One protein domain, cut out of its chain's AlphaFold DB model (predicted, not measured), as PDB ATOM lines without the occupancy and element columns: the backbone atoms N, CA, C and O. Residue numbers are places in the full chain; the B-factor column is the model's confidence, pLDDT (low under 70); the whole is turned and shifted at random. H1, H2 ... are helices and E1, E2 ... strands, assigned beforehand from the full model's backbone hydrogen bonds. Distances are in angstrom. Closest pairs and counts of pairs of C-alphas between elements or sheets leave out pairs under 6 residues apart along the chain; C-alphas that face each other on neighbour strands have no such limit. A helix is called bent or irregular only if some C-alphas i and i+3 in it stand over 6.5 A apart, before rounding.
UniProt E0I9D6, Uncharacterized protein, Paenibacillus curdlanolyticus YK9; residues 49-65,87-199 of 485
ATOM      1  N   GLY A  49     183.671 188.862 119.092       93.69
ATOM      2  CA  GLY A  49     184.952 188.346 118.607       93.69
ATOM      3  C   GLY A  49     184.912 186.854 118.281       93.69
ATOM      4  O   GLY A  49     183.849 186.240 118.192       93.69
ATOM      5  N   GLU A  50     186.080 186.254 118.079       92.44
ATOM      6  CA  GLU A  50     186.184 184.811 117.854       92.44
ATOM      7  C   GLU A  50     186.129 184.042 119.176       92.44
ATOM      8  O   GLU A  50     186.863 184.329 120.122       92.44
ATOM      9  N   VAL A  51     185.286 183.011 119.229       93.31
ATOM     10  CA  VAL A  51     185.146 182.124 120.389       93.31
ATOM     11  C   VAL A  51     185.267 180.668 119.951       93.31
ATOM     12  O   VAL A  51     184.734 180.271 118.914       93.31
ATOM     13  N   ALA A  52     185.988 179.865 120.734       92.69
ATOM     14  CA  ALA A  52     186.173 178.446 120.450       92.69
ATOM     15  C   ALA A  52     184.971 177.625 120.924       92.69
ATOM     16  O   ALA A  52     184.543 177.744 122.076       92.69
ATOM     17  N   GLU A  53     184.488 176.747 120.051       93.94
ATOM     18  CA  GLU A  53     183.518 175.705 120.386       93.94
ATOM     19  C   GLU A  53     184.236 174.447 120.887       93.94
ATOM     20  O   GLU A  53     183.889 173.893 121.930       93.94
ATOM     21  N   ASN A  54     185.283 174.023 120.172       92.62
ATOM     22  CA  ASN A  54     186.079 172.849 120.509       92.62
ATOM     23  C   ASN A  54     187.566 173.109 120.292       92.62
ATOM     24  O   ASN A  54     187.958 173.822 119.372       92.62
ATOM     25  N   ILE A  55     188.407 172.489 121.112       91.81
ATOM     26  CA  ILE A  55     189.858 172.517 120.955       91.81
ATOM     27  C   ILE A  55     190.405 171.128 121.224       91.81
ATOM     28  O   ILE A  55     190.082 170.509 122.240       91.81
ATOM     29  N   PHE A  56     191.269 170.653 120.335       89.44
ATOM     30  CA  PHE A  56     191.984 169.402 120.507       89.44
ATOM     31  C   PHE A  56     193.434 169.527 120.035       89.44
ATOM     32  O   PHE A  56     193.727 169.546 118.838       89.44
ATOM     33  N   VAL A  57     194.355 169.564 120.998       88.06
ATOM     34  CA  VAL A  57     195.803 169.601 120.762       88.06
ATOM     35  C   VAL A  57     196.419 168.313 121.309       88.06
ATOM     36  O   VAL A  57     196.568 168.193 122.528       88.06
ATOM     37  N   PRO A  58     196.779 167.332 120.465       81.81
ATOM     38  CA  PRO A  58     197.351 166.074 120.928       81.81
ATOM     39  C   PRO A  58     198.799 166.239 121.426       81.81
ATOM     40  O   PRO A  58     199.554 167.069 120.921       81.81
ATOM     41  N   VAL A  59     199.239 165.391 122.366       73.12
ATOM     42  CA  VAL A  59     200.679 165.260 122.674       73.12
ATOM     43  C   VAL A  59     201.366 164.520 121.522       73.12
ATOM     44  O   VAL A  59     201.176 163.312 121.356       73.12
ATOM     45  N   PHE A  60     202.191 165.219 120.739       61.19
ATOM     46  CA  PHE A  60     203.014 164.596 119.699       61.19
ATOM     47  C   PHE A  60     203.970 163.564 120.315       61.19
ATOM     48  O   PHE A  60     204.841 163.892 121.120       61.19
ATOM     49  N   LYS A  61     203.828 162.294 119.922       48.03
ATOM     50  CA  LYS A  61     204.832 161.252 120.178       48.03
ATOM     51  C   LYS A  61     205.795 161.165 118.998       48.03
ATOM     52  O   LYS A  61     205.766 160.187 118.258       48.03
ATOM     53  N   GLU A  62     206.668 162.148 118.831       46.75
ATOM     54  CA  GLU A  62     207.838 161.949 117.974       46.75
ATOM     55  C   GLU A  62     208.945 161.266 118.782       46.75
ATOM     56  O   GLU A  62     209.467 161.802 119.760       46.75
ATOM     57  N   LYS A  63     209.291 160.037 118.385       47.28
ATOM     58  CA  LYS A  63     210.566 159.417 118.751       47.28
ATOM     59  C   LYS A  63     211.670 160.170 118.008       47.28
ATOM     60  O   LYS A  63     212.046 159.727 116.934       47.28
ATOM     61  N   GLU A  64     212.223 161.245 118.559       43.19
ATOM     62  CA  GLU A  64     213.389 161.879 117.933       43.19
ATOM     63  C   GLU A  64     214.335 162.547 118.936       43.19
ATOM     64  O   GLU A  64     213.944 162.984 120.019       43.19
ATOM     65  N   LYS A  65     215.630 162.486 118.609       45.31
ATOM     66  CA  LYS A  65     216.765 162.712 119.512       45.31
ATOM     67  C   LYS A  65     216.782 164.150 120.041       45.31
ATOM     68  O   LYS A  65     216.911 165.109 119.296       45.31
ATOM     69  N   ASN A  87     199.380 175.754 110.907       47.69
ATOM     70  CA  ASN A  87     198.903 174.847 111.962       47.69
ATOM     71  C   ASN A  87     197.956 175.459 113.017       47.69
ATOM     72  O   ASN A  87     197.453 174.706 113.853       47.69
ATOM     73  N   LYS A  88     197.670 176.774 113.013       46.28
ATOM     74  CA  LYS A  88     196.706 177.359 113.983       46.28
ATOM     75  C   LYS A  88     195.282 176.800 113.799       46.28
ATOM     76  O   LYS A  88     194.563 176.633 114.779       46.28
ATOM     77  N   VAL A  89     194.899 176.458 112.566       49.81
ATOM     78  CA  VAL A  89     193.506 176.136 112.193       49.81
ATOM     79  C   VAL A  89     193.102 174.685 112.509       49.81
ATOM     80  O   VAL A  89     191.938 174.423 112.787       49.81
ATOM     81  N   ASN A  90     194.035 173.726 112.541       61.28
ATOM     82  CA  ASN A  90     193.677 172.300 112.671       61.28
ATOM     83  C   ASN A  90     193.264 171.860 114.088       61.28
ATOM     84  O   ASN A  90     192.715 170.771 114.252       61.28
ATOM     85  N   HIS A  91     193.542 172.666 115.115       77.44
ATOM     86  CA  HIS A  91     193.344 172.278 116.517       77.44
ATOM     87  C   HIS A  91     192.207 173.013 117.224       77.44
ATOM     88  O   HIS A  91     191.805 172.580 118.302       77.44
ATOM     89  N   VAL A  92     191.713 174.113 116.656       87.31
ATOM     90  CA  VAL A  92     190.680 174.963 117.251       87.31
ATOM     91  C   VAL A  92     189.503 175.032 116.288       87.31
ATOM     92  O   VAL A  92     189.614 175.592 115.202       87.31
ATOM     93  N   SER A  93     188.364 174.495 116.703       92.00
ATOM     94  CA  SER A  93     187.086 174.706 116.030       92.00
ATOM     95  C   SER A  93     186.400 175.909 116.664       92.00
ATOM     96  O   SER A  93     186.004 175.868 117.833       92.00
ATOM     97  N   LEU A  94     186.279 176.988 115.898       92.75
ATOM     98  CA  LEU A  94     185.560 178.191 116.302       92.75
ATOM     99  C   LEU A  94     184.059 178.032 116.076       92.75
ATOM    100  O   LEU A  94     183.628 177.293 115.190       92.75
ATOM    101  N   PHE A  95     183.271 178.780 116.843       93.38
ATOM    102  CA  PHE A  95     181.865 178.970 116.516       93.38
ATOM    103  C   PHE A  95     181.714 179.621 115.129       93.38
ATOM    104  O   PHE A  95     182.505 180.501 114.783       93.38
ATOM    105  N   PRO A  96     180.677 179.262 114.345       91.50
ATOM    106  CA  PRO A  96     180.440 179.868 113.031       91.50
ATOM    107  C   PRO A  96     180.169 181.375 113.088       91.50
ATOM    108  O   PRO A  96     180.328 182.079 112.093       91.50
ATOM    109  N   GLN A  97     179.703 181.857 114.239       93.75
ATOM    110  CA  GLN A  97     179.334 183.242 114.469       93.75
ATOM    111  C   GLN A  97     180.256 183.861 115.508       93.75
ATOM    112  O   GLN A  97     180.658 183.201 116.470       93.75
ATOM    113  N   LYS A  98     180.530 185.155 115.344       96.12
ATOM    114  CA  LYS A  98     181.250 185.921 116.354       96.12
ATOM    115  C   LYS A  98     180.422 186.028 117.624       96.12
ATOM    116  O   LYS A  98     179.200 186.189 117.581       96.12
ATOM    117  N   GLY A  99     181.100 185.948 118.755       96.38
ATOM    118  CA  GLY A  99     180.492 185.922 120.070       96.38
ATOM    119  C   GLY A  99     181.432 186.444 121.141       96.38
ATOM    120  O   GLY A  99     182.594 186.756 120.894       96.38
ATOM    121  N   PHE A 100     180.916 186.527 122.356       95.75
ATOM    122  CA  PHE A 100     181.723 186.743 123.548       95.75
ATOM    123  C   PHE A 100     181.159 185.927 124.709       95.75
ATOM    124  O   PHE A 100     180.003 185.496 124.691       95.75
ATOM    125  N   VAL A 101     181.982 185.720 125.736       95.25
ATOM    126  CA  VAL A 101     181.549 185.083 126.983       95.25
ATOM    127  C   VAL A 101     180.888 186.146 127.859       95.25
ATOM    128  O   VAL A 101     181.567 187.003 128.421       95.25
ATOM    129  N   LEU A 102     179.561 186.098 127.964       95.62
ATOM    130  CA  LEU A 102     178.772 186.981 128.828       95.62
ATOM    131  C   LEU A 102     178.945 186.614 130.305       95.62
ATOM    132  O   LEU A 102     179.026 187.495 131.159       95.62
ATOM    133  N   LYS A 103     179.017 185.313 130.598       93.81
ATOM    134  CA  LYS A 103     179.277 184.785 131.938       93.81
ATOM    135  C   LYS A 103     180.238 183.610 131.859       93.81
ATOM    136  O   LYS A 103     179.965 182.649 131.142       93.81
ATOM    137  N   ASP A 104     181.324 183.677 132.625       92.19
ATOM    138  CA  ASP A 104     182.273 182.573 132.781       92.19
ATOM    139  C   ASP A 104     182.126 181.954 134.176       92.19
ATOM    140  O   ASP A 104     182.403 182.595 135.189       92.19
ATOM    141  N   GLY A 105     181.629 180.719 134.224       91.44
ATOM    142  CA  GLY A 105     181.420 179.936 135.443       91.44
ATOM    143  C   GLY A 105     182.323 178.706 135.509       91.44
ATOM    144  O   GLY A 105     181.980 177.725 136.173       91.44
ATOM    145  N   ILE A 106     183.435 178.700 134.773       91.19
ATOM    146  CA  ILE A 106     184.379 177.587 134.774       91.19
ATOM    147  C   ILE A 106     185.208 177.545 136.068       91.19
ATOM    148  O   ILE A 106     185.657 178.569 136.576       91.19
ATOM    149  N   TYR A 107     185.442 176.347 136.607       90.50
ATOM    150  CA  TYR A 107     186.266 176.147 137.801       90.50
ATOM    151  C   TYR A 107     187.135 174.887 137.699       90.50
ATOM    152  O   TYR A 107     186.838 173.938 136.965       90.50
ATOM    153  N   GLY A 108     188.241 174.866 138.452       88.50
ATOM    154  CA  GLY A 108     189.138 173.710 138.533       88.50
ATOM    155  C   GLY A 108     188.474 172.514 139.226       88.50
ATOM    156  O   GLY A 108     187.832 172.664 140.263       88.50
ATOM    157  N   ALA A 109     188.636 171.306 138.679       84.62
ATOM    158  CA  ALA A 109     187.989 170.096 139.188       84.62
ATOM    159  C   ALA A 109     188.994 168.975 139.489       84.62
ATOM    160  O   ALA A 109     189.615 168.421 138.587       84.62
ATOM    161  N   ALA A 110     189.093 168.586 140.765       66.31
ATOM    162  CA  ALA A 110     190.114 167.648 141.250       66.31
ATOM    163  C   ALA A 110     189.644 166.187 141.433       66.31
ATOM    164  O   ALA A 110     190.465 165.294 141.628       66.31
ATOM    165  N   PHE A 111     188.338 165.896 141.370       54.78
ATOM    166  CA  PHE A 111     187.813 164.559 141.688       54.78
ATOM    167  C   PHE A 111     187.720 163.643 140.450       54.78
ATOM    168  O   PHE A 111     186.885 163.849 139.566       54.78
ATOM    169  N   GLY A 112     188.562 162.602 140.388       58.16
ATOM    170  CA  GLY A 112     188.502 161.525 139.387       58.16
ATOM    171  C   GLY A 112     189.722 160.592 139.425       58.16
ATOM    172  O   GLY A 112     190.829 161.035 139.693       58.16
ATOM    173  N   ARG A 113     189.544 159.290 139.136       55.03
ATOM    174  CA  ARG A 113     190.609 158.249 139.135       55.03
ATOM    175  C   ARG A 113     191.624 158.355 137.973       55.03
ATOM    176  O   ARG A 113     192.376 157.413 137.727       55.03
ATOM    177  N   PHE A 114     191.647 159.466 137.244       60.88
ATOM    178  CA  PHE A 114     192.487 159.668 136.061       60.88
ATOM    179  C   PHE A 114     193.650 160.628 136.362       60.88
ATOM    180  O   PHE A 114     193.536 161.516 137.202       60.88
ATOM    181  N   LYS A 115     194.786 160.435 135.676       66.31
ATOM    182  CA  LYS A 115     195.992 161.267 135.818       66.31
ATOM    183  C   LYS A 115     195.900 162.494 134.898       66.31
ATOM    184  O   LYS A 115     196.360 162.420 133.762       66.31
ATOM    185  N   TYR A 116     195.304 163.581 135.385       77.88
ATOM    186  CA  TYR A 116     195.266 164.880 134.698       77.88
ATOM    187  C   TYR A 116     196.382 165.800 135.215       77.88
ATOM    188  O   TYR A 116     196.675 165.794 136.409       77.88
ATOM    189  N   VAL A 117     196.976 166.598 134.326       83.56
ATOM    190  CA  VAL A 117     197.796 167.771 134.682       83.56
ATOM    191  C   VAL A 117     196.882 168.924 135.086       83.56
ATOM    192  O   VAL A 117     197.121 169.591 136.087       83.56
ATOM    193  N   TYR A 118     195.806 169.122 134.328       86.75
ATOM    194  CA  TYR A 118     194.782 170.115 134.614       86.75
ATOM    195  C   TYR A 118     193.416 169.574 134.210       86.75
ATOM    196  O   TYR A 118     193.282 168.836 133.233       86.75
ATOM    197  N   ARG A 119     192.390 169.944 134.969       88.50
ATOM    198  CA  ARG A 119     191.003 169.672 134.622       88.50
ATOM    199  C   ARG A 119     190.136 170.808 135.122       88.50
ATOM    200  O   ARG A 119     190.223 171.188 136.289       88.50
ATOM    201  N   SER A 120     189.250 171.276 134.262       92.06
ATOM    202  CA  SER A 120     188.207 172.222 134.612       92.06
ATOM    203  C   SER A 120     186.872 171.791 134.032       92.06
ATOM    204  O   SER A 120     186.784 171.029 133.065       92.06
ATOM    205  N   LYS A 121     185.813 172.228 134.698       92.19
ATOM    206  CA  LYS A 121     184.444 172.084 134.225       92.19
ATOM    207  C   LYS A 121     183.630 173.267 134.713       92.19
ATOM    208  O   LYS A 121     184.028 173.944 135.657       92.19
ATOM    209  N   GLY A 122     182.476 173.474 134.118       94.06
ATOM    210  CA  GLY A 122     181.546 174.495 134.555       94.06
ATOM    211  C   GLY A 122     180.659 174.889 133.402       94.06
ATOM    212  O   GLY A 122     180.272 174.038 132.602       94.06
ATOM    213  N   ILE A 123     180.336 176.171 133.347       94.00
ATOM    214  CA  ILE A 123     179.393 176.712 132.378       94.00
ATOM    215  C   ILE A 123     179.962 177.980 131.779       94.00
ATOM    216  O   ILE A 123     180.696 178.716 132.443       94.00
ATOM    217  N   ARG A 124     179.610 178.236 130.526       95.25
ATOM    218  CA  ARG A 124     179.785 179.537 129.896       95.25
ATOM    219  C   ARG A 124     178.487 179.918 129.227       95.25
ATOM    220  O   ARG A 124     177.851 179.085 128.585       95.25
ATOM    221  N   ILE A 125     178.120 181.180 129.386       95.81
ATOM    222  CA  ILE A 125     177.020 181.765 128.635       95.81
ATOM    223  C   ILE A 125     177.630 182.631 127.548       95.81
ATOM    224  O   ILE A 125     178.362 183.576 127.849       95.81
ATOM    225  N   PHE A 126     177.341 182.291 126.301       96.31
ATOM    226  CA  PHE A 126     177.804 183.011 125.125       96.31
ATOM    227  C   PHE A 126     176.704 183.929 124.613       96.31
ATOM    228  O   PHE A 126     175.535 183.558 124.634       96.31
ATOM    229  N   TRP A 127     177.080 185.109 124.129       97.06
ATOM    230  CA  TRP A 127     176.194 185.968 123.350       97.06
ATOM    231  C   TRP A 127     176.823 186.191 121.978       97.06
ATOM    232  O   TRP A 127     177.944 186.692 121.875       97.06
ATOM    233  N   PHE A 128     176.103 185.793 120.935       97.31
ATOM    234  CA  PHE A 128     176.517 185.879 119.543       97.31
ATOM    235  C   PHE A 128     175.951 187.111 118.835       97.31
ATOM    236  O   PHE A 128     174.900 187.644 119.199       97.31
ATOM    237  N   GLU A 129     176.642 187.530 117.778       96.81
ATOM    238  CA  GLU A 129     176.295 188.691 116.949       96.81
ATOM    239  C   GLU A 129     174.914 188.558 116.279       96.81
ATOM    240  O   GLU A 129     174.264 189.557 116.004       96.81
ATOM    241  N   SER A 130     174.400 187.339 116.081       95.81
ATOM    242  CA  SER A 130     173.023 187.122 115.596       95.81
ATOM    243  C   SER A 130     171.926 187.416 116.617       95.81
ATOM    244  O   SER A 130     170.750 187.310 116.275       95.81
ATOM    245  N   GLY A 131     172.279 187.714 117.869       93.56
ATOM    246  CA  GLY A 131     171.331 187.843 118.976       93.56
ATOM    247  C   GLY A 131     171.039 186.537 119.714       93.56
ATOM    248  O   GLY A 131     170.286 186.557 120.689       93.56
ATOM    249  N   LEU A 132     171.640 185.423 119.290       94.00
ATOM    250  CA  LEU A 132     171.582 184.151 120.002       94.00
ATOM    251  C   LEU A 132     172.398 184.221 121.302       94.00
ATOM    252  O   LEU A 132     173.546 184.667 121.303       94.00
ATOM    253  N   ILE A 133     171.800 183.782 122.406       93.31
ATOM    254  CA  ILE A 133     172.432 183.646 123.718       93.31
ATOM    255  C   ILE A 133     172.335 182.179 124.118       93.31
ATOM    256  O   ILE A 133     171.232 181.649 124.203       93.31
ATOM    257  N   GLU A 134     173.471 181.537 124.374       94.00
ATOM    258  CA  GLU A 134     173.534 180.102 124.658       94.00
ATOM    259  C   GLU A 134     174.192 179.828 126.000       94.00
ATOM    260  O   GLU A 134     175.290 180.309 126.286       94.00
ATOM    261  N   TYR A 135     173.544 178.990 126.797       94.62
ATOM    262  CA  TYR A 135     174.117 178.368 127.973       94.62
ATOM    263  C   TYR A 135     174.779 177.053 127.554       94.62
ATOM    264  O   TYR A 135     174.112 176.122 127.095       94.62
ATOM    265  N   ARG A 136     176.098 176.960 127.737       95.38
ATOM    266  CA  ARG A 136     176.876 175.772 127.386       95.38
ATOM    267  C   ARG A 136     177.598 175.187 128.587       95.38
ATOM    268  O   ARG A 136     178.225 175.907 129.369       95.38
ATOM    269  N   ALA A 137     177.556 173.863 128.701       94.75
ATOM    270  CA  ALA A 137     178.407 173.129 129.621       94.75
ATOM    271  C   ALA A 137     179.821 173.065 129.038       94.75
ATOM    272  O   ALA A 137     180.019 172.683 127.887       94.75
ATOM    273  N   VAL A 138     180.813 173.460 129.829       94.19
ATOM    274  CA  VAL A 138     182.202 173.531 129.378       94.19
ATOM    275  C   VAL A 138     183.042 172.531 130.145       94.19
ATOM    276  O   VAL A 138     182.992 172.471 131.378       94.19
ATOM    277  N   TYR A 139     183.858 171.781 129.413       92.88
ATOM    278  CA  TYR A 139     184.803 170.818 129.959       92.88
ATOM    279  C   TYR A 139     186.170 171.027 129.329       92.88
ATOM    280  O   TYR A 139     186.286 171.211 128.120       92.88
ATOM    281  N   SER A 140     187.212 170.977 130.152       92.75
ATOM    282  CA  SER A 140     188.585 171.059 129.671       92.75
ATOM    283  C   SER A 140     189.511 170.143 130.461       92.75
ATOM    284  O   SER A 140     189.412 170.020 131.689       92.75
ATOM    285  N   THR A 141     190.424 169.486 129.756       90.44
ATOM    286  CA  THR A 141     191.430 168.585 130.319       90.44
ATOM    287  C   THR A 141     192.789 168.828 129.681       90.44
ATOM    288  O   THR A 141     192.909 169.090 128.490       90.44
ATOM    289  N   ILE A 142     193.834 168.698 130.491       89.00
ATOM    290  CA  ILE A 142     195.209 168.536 130.032       89.00
ATOM    291  C   ILE A 142     195.715 167.241 130.650       89.00
ATOM    292  O   ILE A 142     195.802 167.124 131.876       89.00
ATOM    293  N   ASP A 143     196.020 166.251 129.821       84.62
ATOM    294  CA  ASP A 143     196.521 164.952 130.262       84.62
ATOM    295  C   ASP A 143     197.556 164.361 129.293       84.62
ATOM    296  O   ASP A 143     198.128 165.050 128.451       84.62
ATOM    297  N   LYS A 144     197.840 163.061 129.436       81.19
ATOM    298  CA  LYS A 144     198.807 162.343 128.594       81.19
ATOM    299  C   LYS A 144     198.429 162.290 127.104       81.19
ATOM    300  O   LYS A 144     199.266 161.878 126.304       81.19
ATOM    301  N   TYR A 145     197.182 162.592 126.752       79.19
ATOM    302  CA  TYR A 145     196.681 162.622 125.382       79.19
ATOM    303  C   TYR A 145     196.718 164.025 124.783       79.19
ATOM    304  O   TYR A 145     196.792 164.130 123.562       79.19
ATOM    305  N   GLY A 146     196.748 165.077 125.604       84.44
ATOM    306  CA  GLY A 146     196.890 166.452 125.137       84.44
ATOM    307  C   GLY A 146     196.011 167.433 125.890       84.44
ATOM    308  O   GLY A 146     195.592 167.157 127.014       84.44
ATOM    309  N   PHE A 147     195.753 168.569 125.249       89.81
ATOM    310  CA  PHE A 147     194.780 169.561 125.687       89.81
ATOM    311  C   PHE A 147     193.463 169.365 124.931       89.81
ATOM    312  O   PHE A 147     193.450 169.299 123.700       89.81
ATOM    313  N   GLN A 148     192.368 169.270 125.680       90.94
ATOM    314  CA  GLN A 148     191.011 169.222 125.154       90.94
ATOM    315  C   GLN A 148     190.163 170.312 125.809       90.94
ATOM    316  O   GLN A 148     190.240 170.506 127.022       90.94
ATOM    317  N   TYR A 149     189.326 170.970 125.016       93.75
ATOM    318  CA  TYR A 149     188.258 171.854 125.472       93.75
ATOM    319  C   TYR A 149     187.020 171.616 124.609       93.75
ATOM    320  O   TYR A 149     187.132 171.503 123.390       93.75
ATOM    321  N   THR A 150     185.852 171.579 125.238       93.69
ATOM    322  CA  THR A 150     184.562 171.405 124.567       93.69
ATOM    323  C   THR A 150     183.527 172.280 125.264       93.69
ATOM    324  O   THR A 150     183.439 172.269 126.495       93.69
ATOM    325  N   ALA A 151     182.743 173.014 124.473       94.12
ATOM    326  CA  ALA A 151     181.554 173.738 124.906       94.12
ATOM    327  C   ALA A 151     180.295 173.077 124.318       94.12
ATOM    328  O   ALA A 151     179.932 173.312 123.165       94.12
ATOM    329  N   GLU A 152     179.626 172.253 125.120       91.25
ATOM    330  CA  GLU A 152     178.424 171.511 124.733       91.25
ATOM    331  C   GLU A 152     177.172 172.369 124.946       91.25
ATOM    332  O   GLU A 152     176.965 172.920 126.031       91.25
ATOM    333  N   GLU A 153     176.343 172.488 123.909       86.75
ATOM    334  CA  GLU A 153     175.059 173.190 123.980       86.75
ATOM    335  C   GLU A 153     174.111 172.511 124.972       86.75
ATOM    336  O   GLU A 153     173.997 171.284 125.006       86.75
ATOM    337  N   PHE A 154     173.431 173.320 125.786       87.31
ATOM    338  CA  PHE A 154     172.454 172.836 126.756       87.31
ATOM    339  C   PHE A 154     171.122 173.583 126.654       87.31
ATOM    340  O   PHE A 154     170.074 172.945 126.656       87.31
ATOM    341  N   ASP A 155     171.162 174.916 126.568       89.19
ATOM    342  CA  ASP A 155     169.978 175.764 126.407       89.19
ATOM    343  C   ASP A 155     170.341 177.049 125.644       89.19
ATOM    344  O   ASP A 155     171.500 177.473 125.654       89.19
ATOM    345  N   GLY A 156     169.370 177.692 125.002       90.12
ATOM    346  CA  GLY A 156     169.614 178.879 124.195       90.12
ATOM    347  C   GLY A 156     168.350 179.639 123.811       90.12
ATOM    348  O   GLY A 156     167.264 179.079 123.689       90.12
ATOM    349  N   CYS A 157     168.497 180.944 123.605       89.88
ATOM    350  CA  CYS A 157     167.414 181.816 123.164       89.88
ATOM    351  C   CYS A 157     167.941 182.871 122.187       89.88
ATOM    352  O   CYS A 157     169.041 183.394 122.374       89.88
ATOM    353  N   ASN A 158     167.162 183.239 121.173       91.31
ATOM    354  CA  ASN A 158     167.488 184.374 120.315       91.31
ATOM    355  C   ASN A 158     166.622 185.586 120.676       91.31
ATOM    356  O   ASN A 158     165.398 185.540 120.599       91.31
ATOM    357  N   ILE A 159     167.256 186.709 121.019       89.81
ATOM    358  CA  ILE A 159     166.557 187.943 121.425       89.81
ATOM    359  C   ILE A 159     165.676 188.546 120.314       89.81
ATOM    360  O   ILE A 159     164.847 189.430 120.576       89.81
ATOM    361  N   PHE A 160     165.868 188.130 119.061       90.44
ATOM    362  CA  PHE A 160     165.064 188.575 117.931       90.44
ATOM    363  C   PHE A 160     163.797 187.742 117.734       90.44
ATOM    364  O   PHE A 160     162.784 188.329 117.333       90.44
ATOM    365  N   ASP A 161     163.806 186.476 118.149       87.88
ATOM    366  CA  ASP A 161     162.688 185.536 118.032       87.88
ATOM    367  C   ASP A 161     161.595 185.810 119.068       87.88
ATOM    368  O   ASP A 161     161.832 186.439 120.102       87.88
ATOM    369  N   ASP A 162     160.362 185.388 118.787       70.62
ATOM    370  CA  ASP A 162     159.212 185.556 119.685       70.62
ATOM    371  C   ASP A 162     159.296 184.601 120.881       70.62
ATOM    372  O   ASP A 162     158.705 183.529 120.897       70.62
ATOM    373  N   ILE A 163     160.082 185.022 121.872       68.00
ATOM    374  CA  ILE A 163     160.324 184.316 123.128       68.00
ATOM    375  C   ILE A 163     159.627 185.073 124.258       68.00
ATOM    376  O   ILE A 163     159.781 186.296 124.380       68.00
ATOM    377  N   GLU A 164     158.875 184.354 125.091       68.62
ATOM    378  CA  GLU A 164     158.339 184.898 126.335       68.62
ATOM    379  C   GLU A 164     159.457 184.938 127.385       68.62
ATOM    380  O   GLU A 164     160.037 183.924 127.759       68.62
ATOM    381  N   LEU A 165     159.797 186.141 127.855       66.44
ATOM    382  CA  LEU A 165     160.873 186.342 128.835       66.44
ATOM    383  C   LEU A 165     160.577 185.683 130.193       66.44
ATOM    384  O   LEU A 165     161.511 185.411 130.945       66.44
ATOM    385  N   ASP A 166     159.307 185.395 130.484       65.38
ATOM    386  CA  ASP A 166     158.883 184.697 131.701       65.38
ATOM    387  C   ASP A 166     159.354 183.230 131.714       65.38
ATOM    388  O   ASP A 166     159.725 182.714 132.771       65.38
ATOM    389  N   ASP A 167     159.474 182.585 130.546       66.94
ATOM    390  CA  ASP A 167     160.014 181.221 130.433       66.94
ATOM    391  C   ASP A 167     161.500 181.161 130.828       66.94
ATOM    392  O   ASP A 167     162.005 180.143 131.312       66.94
ATOM    393  N   ILE A 168     162.206 182.285 130.688       69.69
ATOM    394  CA  ILE A 168     163.644 182.376 130.937       69.69
ATOM    395  C   ILE A 168     163.956 182.402 132.438       69.69
ATOM    396  O   ILE A 168     165.006 181.910 132.849       69.69
ATOM    397  N   MET A 169     163.031 182.879 133.280       67.94
ATOM    398  CA  MET A 169     163.197 182.855 134.742       67.94
ATOM    399  C   MET A 169     163.338 181.431 135.303       67.94
ATOM    400  O   MET A 169     163.913 181.238 136.376       67.94
ATOM    401  N   HIS A 170     162.823 180.435 134.580       75.44
ATOM    402  CA  HIS A 170     162.894 179.021 134.945       75.44
ATOM    403  C   HIS A 170     163.963 178.241 134.162       75.44
ATOM    404  O   HIS A 170     164.140 177.045 134.397       75.44
ATOM    405  N   SER A 171     164.701 178.917 133.278       83.88
ATOM    406  CA  SER A 171     165.806 178.364 132.493       83.88
ATOM    407  C   SER A 171     167.167 178.681 133.142       83.88
ATOM    408  O   SER A 171     167.309 179.690 133.841       83.88
ATOM    409  N   PRO A 172     168.221 177.876 132.889       85.31
ATOM    410  CA  PRO A 172     169.604 178.247 133.201       85.31
ATOM    411  C   PRO A 172     170.030 179.623 132.655       85.31
ATOM    412  O   PRO A 172     170.905 180.273 133.228       85.31
ATOM    413  N   LEU A 173     169.385 180.116 131.591       86.75
ATOM    414  CA  LEU A 173     169.596 181.460 131.042       86.75
ATOM    415  C   LEU A 173     169.193 182.585 132.014       86.75
ATOM    416  O   LEU A 173     169.621 183.726 131.835       86.75
ATOM    417  N   ASN A 174     168.480 182.282 133.105       86.81
ATOM    418  CA  ASN A 174     168.275 183.209 134.220       86.81
ATOM    419  C   ASN A 174     169.613 183.741 134.783       86.81
ATOM    420  O   ASN A 174     169.693 184.881 135.237       86.81
ATOM    421  N   GLU A 175     170.697 182.963 134.691       87.19
ATOM    422  CA  GLU A 175     172.047 183.393 135.070       87.19
ATOM    423  C   GLU A 175     172.665 184.450 134.137       87.19
ATOM    424  O   GLU A 175     173.641 185.102 134.521       87.19
ATOM    425  N   ALA A 176     172.119 184.610 132.930       83.56
ATOM    426  CA  ALA A 176     172.567 185.565 131.924       83.56
ATOM    427  C   ALA A 176     171.897 186.930 132.104       83.56
ATOM    428  O   ALA A 176     172.575 187.957 132.179       83.56
ATOM    429  N   PHE A 177     170.564 186.939 132.176       78.62
ATOM    430  CA  PHE A 177     169.763 188.167 132.179       78.62
ATOM    431  C   PHE A 177     168.425 188.025 132.921       78.62
ATOM    432  O   PHE A 177     167.513 188.819 132.711       78.62
ATOM    433  N   GLY A 178     168.310 187.041 133.817       72.44
ATOM    434  CA  GLY A 178     167.078 186.714 134.540       72.44
ATOM    435  C   GLY A 178     166.456 187.839 135.369       72.44
ATOM    436  O   GLY A 178     165.263 187.829 135.655       72.44
ATOM    437  N   ASN A 179     167.250 188.846 135.735       83.06
ATOM    438  CA  ASN A 179     166.751 190.144 136.172       83.06
ATOM    439  C   ASN A 179     167.745 191.251 135.792       83.06
ATOM    440  O   ASN A 179     168.884 190.983 135.389       83.06
ATOM    441  N   GLY A 180     167.321 192.506 135.952       87.25
ATOM    442  CA  GLY A 180     168.136 193.667 135.594       87.25
ATOM    443  C   GLY A 180     169.495 193.735 136.299       87.25
ATOM    444  O   GLY A 180     170.485 194.070 135.649       87.25
ATOM    445  N   LYS A 181     169.587 193.345 137.581       89.56
ATOM    446  CA  LYS A 181     170.870 193.286 138.309       89.56
ATOM    447  C   LYS A 181     171.825 192.264 137.692       89.56
ATOM    448  O   LYS A 181     172.996 192.576 137.492       89.56
ATOM    449  N   ILE A 182     171.334 191.061 137.385       90.69
ATOM    450  CA  ILE A 182     172.137 189.982 136.789       90.69
ATOM    451  C   ILE A 182     172.650 190.406 135.412       90.69
ATOM    452  O   ILE A 182     173.849 190.304 135.153       90.69
ATOM    453  N   LEU A 183     171.768 190.941 134.559       92.44
ATOM    454  CA  LEU A 183     172.162 191.409 133.231       92.44
ATOM    455  C   LEU A 183     173.267 192.467 133.332       92.44
ATOM    456  O   LEU A 183     174.310 192.331 132.697       92.44
ATOM    457  N   ILE A 184     173.066 193.504 134.149       94.75
ATOM    458  CA  ILE A 184     174.036 194.599 134.276       94.75
ATOM    459  C   ILE A 184     175.345 194.109 134.910       94.75
ATOM    460  O   ILE A 184     176.413 194.527 134.471       94.75
ATOM    461  N   SER A 185     175.291 193.190 135.879       94.44
ATOM    462  CA  SER A 185     176.480 192.560 136.472       94.44
ATOM    463  C   SER A 185     177.343 191.859 135.417       94.44
ATOM    464  O   SER A 185     178.555 192.087 135.363       94.44
ATOM    465  N   ASN A 186     176.721 191.060 134.547       95.56
ATOM    466  CA  ASN A 186     177.416 190.357 133.470       95.56
ATOM    467  C   ASN A 186     177.958 191.343 132.417       95.56
ATOM    468  O   ASN A 186     179.137 191.300 132.066       95.56
ATOM    469  N   LEU A 187     177.138 192.308 131.983       96.25
ATOM    470  CA  LEU A 187     177.530 193.360 131.033       96.25
ATOM    471  C   LEU A 187     178.690 194.229 131.545       96.25
ATOM    472  O   LEU A 187     179.543 194.666 130.770       96.25
ATOM    473  N   ALA A 188     178.763 194.467 132.854       95.81
ATOM    474  CA  ALA A 188     179.845 195.222 133.465       95.81
ATOM    475  C   ALA A 188     181.168 194.439 133.507       95.81
ATOM    476  O   ALA A 188     182.194 195.033 133.829       95.81
ATOM    477  N   LYS A 189     181.199 193.134 133.212       94.44
ATOM    478  CA  LYS A 189     182.387 192.269 133.361       94.44
ATOM    479  C   LYS A 189     182.900 191.670 132.050       94.44
ATOM    480  O   LYS A 189     183.815 190.851 132.093       94.44
ATOM    481  N   ILE A 190     182.371 192.102 130.904       95.12
ATOM    482  CA  ILE A 190     182.814 191.629 129.590       95.12
ATOM    483  C   ILE A 190     184.298 191.957 129.412       95.12
ATOM    484  O   ILE A 190     184.716 193.116 129.514       95.12
ATOM    485  N   LYS A 191     185.094 190.919 129.157       92.94
ATOM    486  CA  LYS A 191     186.531 191.039 128.910       92.94
ATOM    487  C   LYS A 191     186.787 191.599 127.518       92.94
ATOM    488  O   LYS A 191     186.002 191.397 126.594       92.94
ATOM    489  N   LYS A 192     187.880 192.340 127.385       91.25
ATOM    490  CA  LYS A 192     188.369 192.817 126.096       91.25
ATOM    491  C   LYS A 192     188.828 191.619 125.272       91.25
ATOM    492  O   LYS A 192     189.487 190.725 125.800       91.25
ATOM    493  N   ASP A 193     188.477 191.606 123.991       89.69
ATOM    494  CA  ASP A 193     188.991 190.582 123.088       89.69
ATOM    495  C   ASP A 193     190.481 190.816 122.806       89.69
ATOM    496  O   ASP A 193     190.954 191.957 122.773       89.69
ATOM    497  N   PHE A 194     191.228 189.733 122.616       88.62
ATOM    498  CA  PHE A 194     192.663 189.780 122.362       88.62
ATOM    499  C   PHE A 194     193.074 188.712 121.348       88.62
ATOM    500  O   PHE A 194     192.375 187.720 121.129       88.62
ATOM    501  N   VAL A 195     194.217 188.936 120.702       87.12
ATOM    502  CA  VAL A 195     194.769 187.993 119.726       87.12
ATOM    503  C   VAL A 195     195.275 186.761 120.460       87.12
ATOM    504  O   VAL A 195     196.077 186.876 121.382       87.12
ATOM    505  N   ARG A 196     194.811 185.588 120.031       86.50
ATOM    506  CA  ARG A 196     195.190 184.301 120.615       86.50
ATOM    507  C   ARG A 196     196.277 183.653 119.764       86.50
ATOM    508  O   ARG A 196     196.109 183.406 118.562       86.50
ATOM    509  N   ASP A 197     197.407 183.377 120.391       83.75
ATOM    510  CA  ASP A 197     198.547 182.679 119.811       83.75
ATOM    511  C   ASP A 197     198.573 181.201 120.173       83.75
ATOM    512  O   ASP A 197     199.019 180.383 119.363       83.75
ATOM    513  N   TYR A 198     198.018 180.846 121.332       86.06
ATOM    514  CA  TYR A 198     197.984 179.480 121.825       86.06
ATOM    515  C   TYR A 198     196.550 178.991 122.055       86.06
ATOM    516  O   TYR A 198     195.726 179.715 122.612       86.06
ATOM    517  N   PRO A 199     196.237 177.718 121.744       87.69
ATOM    518  CA  PRO A 199     194.896 177.176 121.963       87.69
ATOM    519  C   PRO A 199     194.398 177.295 123.415       87.69
ATOM    520  O   PRO A 199     193.204 177.445 123.654       87.69
TER     521      PRO A 199
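What this domain is: This is residues 49 to 65 and 87 to 199 of the 485 residues of an uncharacterized protein of Paenibacillus curdlanolyticus YK9 (UniProt E0I9D6). One antiparallel sheet of six strands, twisted and curled like part of a barrel, makes the body, with three long bent strands, E4, E5 and E6, side by side in it. Three short helices gather at one end, H2 over the sheet and H3 grazing it; residues 188 to 199 run back from them with no named element, and residues 59 to 65 trail away at the other end before a cut. The 130 printed residues hold E1, E2, E3, E4, E5, E6, H1, H2 and H3 in chain order; the sheet's order is E2, E1, E6, E5, E4, E3, and the class is mixed, helices and strands. The whole is only just loose, close to compact, with a radius of gyration of the C-alphas of 17.0 A; it is elongated, spanning 62 by 33 by 24 A.

Where its parts are: E4, residues 116 to 128, is 32.0 A long and bends by 60 degrees at residue 125. E5, residues 132 to 143, is 33.1 A long and bends by 55 degrees at residue 135. E6, residues 146 to 158, is 34.8 A long and bends by 64 degrees at residue 155. E1, residues 52 to 58, is 16.7 A long and begins at C-alpha 52 (186.173, 178.446, 120.450). E2 is residues 92 to 94, and E3, residues 99 to 104, is 13.3 A long. H1 is residues 165 to 168, H2 residues 174 to 177, and H3, residues 180 to 187, is 10.4 A long and ends at C-alpha 187 (177.530, 193.360, 131.033).

How they stand to each other: E3, E4, E5 and E6 form a meander, each strand the antiparallel neighbour of the one before, in three hairpins. N 136 and O 124 of E5 and E4 are 2.9 A apart, N 152 and O 137 of E6 and E5 2.8 A, and N 102 and O 125 of E3 and E4 2.8 A. On the other side of E6, N 55 of E1 and O 149 are 2.8 A apart; N 93 of E2 and O 54 of E1 are 2.8 A apart. The edge strands are E2 and E3. Residues 107 to 108 pair antiparallel with residues 120 to 121 of E4. H2 is on the sheet, over E4 at a height of 8.8 A; its closest C-alpha pair with E4 is Ile 125 and Ala 176, 6.7 A. H3 only grazes the sheet with residues 183 to 187; the closest C-alphas of E3 and H3, Leu 102 and Asn 186, are 5.9 A apart. H2 and H3 touch only at the corner, the C-alphas of Phe 177 and Leu 183 being 4.2 A apart. H1 is not on the sheet; it is close to H2 but not clearly touching, with C-alphas 168 and 174 5.7 A apart. In H3 every O i to N i+4 pair is within hydrogen-bond range; H1 and H2 are too short for such a pair.

The domain as a whole: The C-alphas of Lys 65 and Asp 166, the two farthest apart, are 63.1 A apart. Residues 66 to 86 are not printed, with 22.9 A between C-alphas 65 and 87. The link from E3 to E4, 11 residues, is long. The mean pLDDT of the printed part is 84.3; residues 60 to 65, 87 to 90, 110 to 115 and 163 to 169 are under 70.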